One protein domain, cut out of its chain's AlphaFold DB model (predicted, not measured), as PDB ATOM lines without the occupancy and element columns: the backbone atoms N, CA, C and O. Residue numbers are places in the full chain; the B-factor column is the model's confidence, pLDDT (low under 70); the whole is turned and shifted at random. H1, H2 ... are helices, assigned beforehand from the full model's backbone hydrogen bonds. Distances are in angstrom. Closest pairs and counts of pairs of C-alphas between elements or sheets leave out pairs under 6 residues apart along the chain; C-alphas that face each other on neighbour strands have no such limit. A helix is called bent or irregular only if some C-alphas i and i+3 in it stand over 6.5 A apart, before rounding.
ATOM      1  N   THR A   7     141.936 128.982 131.272       88.19
ATOM      2  CA  THR A   7     140.819 129.761 131.821       88.19
ATOM      3  C   THR A   7     139.489 129.033 131.656       88.19
ATOM      4  O   THR A   7     138.737 128.911 132.618       88.19
ATOM      5  N   GLU A   8     139.211 128.484 130.473       88.75
ATOM      6  CA  GLU A   8     138.005 127.679 130.243       88.75
ATOM      7  C   GLU A   8     137.995 126.403 131.096       88.75
ATOM      8  O   GLU A   8     136.943 126.033 131.612       88.75
ATOM      9  N   ALA A   9     139.148 125.754 131.299       90.12
ATOM     10  CA  ALA A   9     139.252 124.588 132.172       90.12
ATOM     11  C   ALA A   9     138.901 124.939 133.624       90.12
ATOM     12  O   ALA A   9     138.151 124.196 134.250       90.12
ATOM     13  N   ALA A  10     139.385 126.074 134.136       89.19
ATOM     14  CA  ALA A  10     139.042 126.565 135.471       89.19
ATOM     15  C   ALA A  10     137.555 126.953 135.576       89.19
ATOM     16  O   ALA A  10     136.879 126.584 136.532       89.19
ATOM     17  N   MET A  11     137.002 127.632 134.564       87.44
ATOM     18  CA  MET A  11     135.572 127.966 134.527       87.44
ATOM     19  C   MET A  11     134.684 126.717 134.446       87.44
ATOM     20  O   MET A  11     133.615 126.678 135.053       87.44
ATOM     21  N   TYR A  12     135.106 125.689 133.706       89.56
ATOM     22  CA  TYR A  12     134.386 124.422 133.641       89.56
ATOM     23  C   TYR A  12     134.522 123.632 134.944       89.56
ATOM     24  O   TYR A  12     133.539 123.057 135.400       89.56
ATOM     25  N   ASP A  13     135.699 123.630 135.573       90.12
ATOM     26  CA  ASP A  13     135.898 123.030 136.894       90.12
ATOM     27  C   ASP A  13     134.976 123.664 137.943       90.12
ATOM     28  O   ASP A  13     134.307 122.937 138.680       90.12
ATOM     29  N   ASP A  14     134.832 124.994 137.918       86.56
ATOM     30  CA  ASP A  14     133.832 125.701 138.716       86.56
ATOM     31  C   ASP A  14     132.419 125.188 138.390       86.56
ATOM     32  O   ASP A  14     131.640 124.939 139.306       86.56
ATOM     33  N   GLN A  15     132.052 124.986 137.114       86.44
ATOM     34  CA  GLN A  15     130.732 124.455 136.718       86.44
ATOM     35  C   GLN A  15     130.445 123.057 137.280       86.44
ATOM     36  O   GLN A  15     129.312 122.788 137.686       86.44
ATOM     37  N   VAL A  16     131.460 122.195 137.347       88.50
ATOM     38  CA  VAL A  16     131.344 120.812 137.834       88.50
ATOM     39  C   VAL A  16     131.789 120.635 139.290       88.50
ATOM     40  O   VAL A  16     132.062 119.511 139.708       88.50
ATOM     41  N   SER A  17     131.854 121.724 140.063       85.19
ATOM     42  CA  SER A  17     132.182 121.722 141.497       85.19
ATOM     43  C   SER A  17     133.506 121.006 141.816       85.19
ATOM     44  O   SER A  17     133.560 120.146 142.693       85.19
ATOM     45  N   GLY A  18     134.577 121.306 141.074       84.44
ATOM     46  CA  GLY A  18     135.918 120.758 141.334       84.44
ATOM     47  C   GLY A  18     136.167 119.351 140.769       84.44
ATOM     48  O   GLY A  18     137.247 118.771 140.949       84.44
ATOM     49  N   LEU A  19     135.179 118.753 140.090       86.44
ATOM     50  CA  LEU A  19     135.294 117.397 139.548       86.44
ATOM     51  C   LEU A  19     136.388 117.287 138.473       86.44
ATOM     52  O   LEU A  19     137.055 116.248 138.389       86.44
ATOM     53  N   LEU A  20     136.591 118.331 137.663       88.31
ATOM     54  CA  LEU A  20     137.605 118.326 136.608       88.31
ATOM     55  C   LEU A  20     139.007 118.287 137.225       88.31
ATOM     56  O   LEU A  20     139.843 117.497 136.782       88.31
ATOM     57  N   ARG A  21     139.263 119.063 138.282       87.69
ATOM     58  CA  ARG A  21     140.513 119.009 139.042       87.69
ATOM     59  C   ARG A  21     140.680 117.645 139.703       87.69
ATOM     60  O   ARG A  21     141.689 116.985 139.469       87.69
ATOM     61  N   LYS A  22     139.672 117.146 140.429       85.38
ATOM     62  CA  LYS A  22     139.730 115.841 141.129       85.38
ATOM     63  C   LYS A  22     140.115 114.684 140.198       85.38
ATOM     64  O   LYS A  22     140.799 113.754 140.618       85.38
ATOM     65  N   ARG A  23     139.697 114.733 138.927       88.44
ATOM     66  CA  ARG A  23     139.965 113.679 137.934       88.44
ATOM     67  C   ARG A  23     141.189 113.935 137.051       88.44
ATOM     68  O   ARG A  23     141.801 112.969 136.605       88.44
ATOM     69  N   MET A  24     141.526 115.193 136.758       89.25
ATOM     70  CA  MET A  24     142.496 115.555 135.713       89.25
ATOM     71  C   MET A  24     143.476 116.674 136.112       89.25
ATOM     72  O   MET A  24     144.083 117.285 135.227       89.25
ATOM     73  N   PHE A  25     143.694 116.924 137.413       87.19
ATOM     74  CA  PHE A  25     144.534 118.040 137.883       87.19
ATOM     75  C   PHE A  25     145.922 118.167 137.223       87.19
ATOM     76  O   PHE A  25     146.316 119.311 136.986       87.19
ATOM     77  N   PRO A  26     146.676 117.090 136.875       89.06
ATOM     78  CA  PRO A  26     148.009 117.261 136.293       89.06
ATOM     79  C   PRO A  26     147.960 117.984 134.945       89.06
ATOM     80  O   PRO A  26     148.881 118.721 134.600       89.06
ATOM     81  N   LEU A  27     146.872 117.790 134.193       89.50
ATOM     82  CA  LEU A  27     146.655 118.458 132.921       89.50
ATOM     83  C   LEU A  27     146.015 119.830 133.135       89.50
ATOM     84  O   LEU A  27     146.588 120.827 132.711       89.50
ATOM     85  N   THR A  28     144.860 119.888 133.798       90.12
ATOM     86  CA  THR A  28     143.978 121.068 133.772       90.12
ATOM     87  C   THR A  28     144.409 122.187 134.715       90.12
ATOM     88  O   THR A  28     144.177 123.346 134.403       90.12
ATOM     89  N   HIS A  29     145.083 121.859 135.820       91.44
ATOM     90  CA  HIS A  29     145.454 122.822 136.868       91.44
ATOM     91  C   HIS A  29     146.964 122.902 137.107       91.44
ATOM     92  O   HIS A  29     147.419 123.535 138.054       91.44
ATOM     93  N   LYS A  30     147.769 122.253 136.262       91.12
ATOM     94  CA  LYS A  30     149.230 122.314 136.341       91.12
ATOM     95  C   LYS A  30     149.842 122.538 134.965       91.12
ATOM     96  O   LYS A  30     150.242 123.656 134.669       91.12
ATOM     97  N   ASN A  31     149.871 121.521 134.104       90.62
ATOM     98  CA  ASN A  31     150.584 121.625 132.827       90.62
ATOM     99  C   ASN A  31     149.956 122.653 131.876       90.62
ATOM    100  O   ASN A  31     150.687 123.421 131.261       90.62
ATOM    101  N   LEU A  32     148.626 122.682 131.758       89.75
ATOM    102  CA  LEU A  32     147.921 123.620 130.883       89.75
ATOM    103  C   LEU A  32     148.110 125.089 131.324       89.75
ATOM    104  O   LEU A  32     148.633 125.861 130.520       89.75
ATOM    105  N   PRO A  33     147.780 125.500 132.566       90.38
ATOM    106  CA  PRO A  33     147.959 126.890 132.994       90.38
ATOM    107  C   PRO A  33     149.421 127.335 133.068       90.38
ATOM    108  O   PRO A  33     149.726 128.469 132.718       90.38
ATOM    109  N   LEU A  34     150.343 126.455 133.476       90.75
ATOM    110  CA  LEU A  34     151.765 126.802 133.596       90.75
ATOM    111  C   LEU A  34     152.541 126.674 132.278       90.75
ATOM    112  O   LEU A  34     153.746 126.918 132.259       90.75
ATOM    113  N   SER A  35     151.876 126.295 131.182       87.62
ATOM    114  CA  SER A  35     152.509 126.247 129.860       87.62
ATOM    115  C   SER A  35     152.849 127.637 129.324       87.62
ATOM    116  O   SER A  35     153.797 127.776 128.553       87.62
ATOM    117  N   MET A  36     152.090 128.658 129.737       85.00
ATOM    118  CA  MET A  36     152.262 130.036 129.295       85.00
ATOM    119  C   MET A  36     151.655 131.014 130.315       85.00
ATOM    120  O   MET A  36     150.480 130.900 130.664       85.00
ATOM    121  N   PHE A  37     152.465 131.958 130.797       87.25
ATOM    122  CA  PHE A  37     152.074 133.018 131.736       87.25
ATOM    123  C   PHE A  37     152.958 134.260 131.548       87.25
ATOM    124  O   PHE A  37     154.043 134.183 130.962       87.25
ATOM    125  N   LEU A  38     152.506 135.405 132.060       84.38
ATOM    126  CA  LEU A  38     153.257 136.659 132.006       84.38
ATOM    127  C   LEU A  38     154.343 136.701 133.089       84.38
ATOM    128  O   LEU A  38     154.052 136.545 134.272       84.38
ATOM    129  N   GLU A  39     155.596 136.953 132.699       80.25
ATOM    130  CA  GLU A  39     156.686 137.252 133.648       80.25
ATOM    131  C   GLU A  39     156.727 138.738 134.042       80.25
ATOM    132  O   GLU A  39     157.286 139.093 135.079       80.25
ATOM    133  N   VAL A  40     156.111 139.603 133.230       78.06
ATOM    134  CA  VAL A  40     155.947 141.044 133.461       78.06
ATOM    135  C   VAL A  40     154.499 141.412 133.149       78.06
ATOM    136  O   VAL A  40     153.979 140.983 132.121       78.06
ATOM    137  N   SER A  41     153.854 142.186 134.029       72.19
ATOM    138  CA  SER A  41     152.458 142.599 133.861       72.19
ATOM    139  C   SER A  41     152.281 143.398 132.572       72.19
ATOM    140  O   SER A  41     153.088 144.284 132.278       72.19
ATOM    141  N   ASP A  42     151.225 143.105 131.820       67.12
ATOM    142  CA  ASP A  42     150.985 143.688 130.501       67.12
ATOM    143  C   ASP A  42     149.495 143.643 130.132       67.12
ATOM    144  O   ASP A  42     148.775 142.755 130.578       67.12
ATOM    145  N   LEU A  43     149.022 144.607 129.333       71.19
ATOM    146  CA  LEU A  43     147.618 144.742 128.902       71.19
ATOM    147  C   LEU A  43     146.590 144.645 130.050       71.19
ATOM    148  O   LEU A  43     145.498 144.107 129.880       71.19
ATOM    149  N   GLY A  44     146.947 145.144 131.237       63.56
ATOM    150  CA  GLY A  44     146.098 145.074 132.430       63.56
ATOM    151  C   GLY A  44     146.067 143.706 133.124       63.56
ATOM    152  O   GLY A  44     145.380 143.571 134.133       63.56
ATOM    153  N   TYR A  45     146.828 142.719 132.642       68.81
ATOM    154  CA  TYR A  45     146.993 141.422 133.291       68.81
ATOM    155  C   TYR A  45     148.265 141.389 134.147       68.81
ATOM    156  O   TYR A  45     149.336 141.813 133.696       68.81
ATOM    157  N   PRO A  46     148.178 140.891 135.387       75.56
ATOM    158  CA  PRO A  46     149.322 140.807 136.282       75.56
ATOM    159  C   PRO A  46     150.295 139.673 135.912       75.56
ATOM    160  O   PRO A  46     149.896 138.629 135.399       75.56
ATOM    161  N   ALA A  47     151.583 139.860 136.216       81.88
ATOM    162  CA  ALA A  47     152.590 138.802 136.121       81.88
ATOM    163  C   ALA A  47     152.356 137.682 137.148       81.88
ATOM    164  O   ALA A  47     152.026 137.947 138.305       81.88
ATOM    165  N   TRP A  48     152.623 136.434 136.758       87.62
ATOM    166  CA  TRP A  48     152.601 135.297 137.674       87.62
ATOM    167  C   TRP A  48     153.911 135.199 138.461       87.62
ATOM    168  O   TRP A  48     154.973 134.888 137.915       87.62
ATOM    169  N   SER A  49     153.826 135.430 139.771       81.50
ATOM    170  CA  SER A  49     154.937 135.281 140.723       81.50
ATOM    171  C   SER A  49     154.853 134.003 141.566       81.50
ATOM    172  O   SER A  49     155.748 133.734 142.369       81.50
ATOM    173  N   GLY A  50     153.789 133.214 141.394       83.31
ATOM    174  CA  GLY A  50     153.585 131.973 142.125       83.31
ATOM    175  C   GLY A  50     154.446 130.812 141.619       83.31
ATOM    176  O   GLY A  50     155.338 130.938 140.777       83.31
ATOM    177  N   SER A  51     154.176 129.629 142.163       83.50
ATOM    178  CA  SER A  51     154.924 128.418 141.827       83.50
ATOM    179  C   SER A  51     154.740 128.013 140.361       83.50
ATOM    180  O   SER A  51     153.641 128.056 139.811       83.50
ATOM    181  N   ARG A  52     155.834 127.571 139.732       86.94
ATOM    182  CA  ARG A  52     155.868 127.078 138.341       86.94
ATOM    183  C   ARG A  52     155.845 125.548 138.245       86.94
ATOM    184  O   ARG A  52     155.980 124.992 137.160       86.94
ATOM    185  N   THR A  53     155.728 124.850 139.375       83.81
ATOM    186  CA  THR A  53     155.832 123.379 139.439       83.81
ATOM    187  C   THR A  53     154.713 122.718 140.238       83.81
ATOM    188  O   THR A  53     154.541 121.497 140.154       83.81
ATOM    189  N   THR A  54     153.933 123.487 140.994       87.38
ATOM    190  CA  THR A  54     152.783 122.989 141.758       87.38
ATOM    191  C   THR A  54     151.482 123.285 141.029       87.38
ATOM    192  O   THR A  54     151.443 124.078 140.098       87.38
ATOM    193  N   THR A  55     150.415 122.612 141.440       87.69
ATOM    194  CA  THR A  55     149.064 122.879 140.942       87.69
ATOM    195  C   THR A  55     148.652 124.317 141.286       87.69
ATOM    196  O   THR A  55     148.908 124.764 142.404       87.69
ATOM    197  N   ALA A  56     148.039 125.014 140.334       89.25
ATOM    198  CA  ALA A  56     147.447 126.338 140.491       89.25
ATOM    199  C   ALA A  56     145.950 126.228 140.821       89.25
ATOM    200  O   ALA A  56     145.288 125.269 140.411       89.25
ATOM    201  N   THR A  57     145.417 127.201 141.559       87.00
ATOM    202  CA  THR A  57     143.987 127.247 141.908       87.00
ATOM    203  C   THR A  57     143.145 127.798 140.754       87.00
ATOM    204  O   THR A  57     143.672 128.471 139.869       87.00
ATOM    205  N   ASN A  58     141.823 127.586 140.765       87.81
ATOM    206  CA  ASN A  58     140.938 128.212 139.770       87.81
ATOM    207  C   ASN A  58     141.058 129.742 139.766       87.81
ATOM    208  O   ASN A  58     141.024 130.353 138.698       87.81
ATOM    209  N   ALA A  59     141.223 130.373 140.934       83.50
ATOM    210  CA  ALA A  59     141.444 131.814 141.026       83.50
ATOM    211  C   ALA A  59     142.756 132.234 140.359       83.50
ATOM    212  O   ALA A  59     142.730 133.126 139.512       83.50
ATOM    213  N   ASP A  60     143.860 131.544 140.655       86.94
ATOM    214  CA  ASP A  60     145.157 131.846 140.043       86.94
ATOM    215  C   ASP A  60     145.108 131.688 138.524       86.94
ATOM    216  O   ASP A  60     145.633 132.513 137.778       86.94
ATOM    217  N   ILE A  61     144.432 130.636 138.054       87.94
ATOM    218  CA  ILE A  61     144.295 130.369 136.627       87.94
ATOM    219  C   ILE A  61     143.498 131.472 135.933       87.94
ATOM    220  O   ILE A  61     143.892 131.929 134.867       87.94
ATOM    221  N   LYS A  62     142.400 131.929 136.539       85.56
ATOM    222  CA  LYS A  62     141.566 132.997 135.975       85.56
ATOM    223  C   LYS A  62     142.239 134.371 136.032       85.56
ATOM    224  O   LYS A  62     141.955 135.199 135.172       85.56
ATOM    225  N   ALA A  63     143.091 134.618 137.024       79.75
ATOM    226  CA  ALA A  63     143.706 135.926 137.243       79.75
ATOM    227  C   ALA A  63     145.080 136.094 136.565       79.75
ATOM    228  O   ALA A  63     145.385 137.195 136.105       79.75
ATOM    229  N   TYR A  64     145.898 135.036 136.485       83.88
ATOM    230  CA  TYR A  64     147.326 135.147 136.145       83.88
ATOM    231  C   TYR A  64     147.820 134.189 135.048       83.88
ATOM    232  O   TYR A  64     148.856 134.454 134.433       83.88
ATOM    233  N   LEU A  65     147.155 133.050 134.822       86.69
ATOM    234  CA  LEU A  65     147.712 131.945 134.023       86.69
ATOM    235  C   LEU A  65     146.924 131.676 132.739       86.69
ATOM    236  O   LEU A  65     145.782 132.091 132.576       86.69
TER     237      LEU A  65
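Overview. This is residues 7 to 65 of the 406 residues of an uncharacterized protein of bioreactor metagenome (UniProt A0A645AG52). Three short helices lie roughly side by side, their centres making a triangle: H2, the longest by residues, folds back on H1 as a helical hairpin, and H3 packs on H1. From the end of H2 a long loop, residues 32 to 57, runs out to a turn near Leu 43 and folds back to H3. The printed part has 59 residues with three named helices, in the order H1, H2, H3, and no named strand; the class is all helix, though under half of the residues, 29, are in named elements. It is compact, with a radius of gyration of the C-alphas of 11.2 A and spans of 32 by 21 by 13 A.

Arrangement. Start at H2, residues 19 to 31. It touches H1, residues 7 to 15, at a shallow tilt of 15 degrees, opposite ways; the closest C-alphas, of Asp 13 and Leu 20, are 5.0 A apart. Look next at H3, residues 58 to 64, which touches H1 at a shallow tilt of 24 degrees, opposite ways, with the closest C-alphas, of Ala 10 and Asn 58, 5.0 A apart. H2 and H3 are close but not clearly touching: their closest C-alphas, of His 29 and Asn 58, are 7.6 A apart. In H1 and H3 every O i to N i+4 pair is within hydrogen-bond range; in H2, 5 of 9 are.

Along the chain. Find C-alpha 19 at (135.294, 117.397, 139.548); from there H2 runs 17.2 A to C-alpha 31. It is irregular: C-alphas 23 and 26 are 9.0 A apart. H1 begins at C-alpha 7, (140.819, 129.761, 131.821), and measures 12.4 A. H3 measures 10.1 A and ends at C-alpha 64, (147.326, 135.147, 136.145).

Size, cuts and confidence. The two C-alphas farthest apart, of Arg 23 and Leu 43, are 33.2 A apart. The printed part has no cut. The link from H1 to H2 is tight, and that from H2 to H3 is long, with 26 residues. Mean pLDDT of the printed part is 85.1; look for low confidence, under 70, at residue 42 and residues 44 to 45.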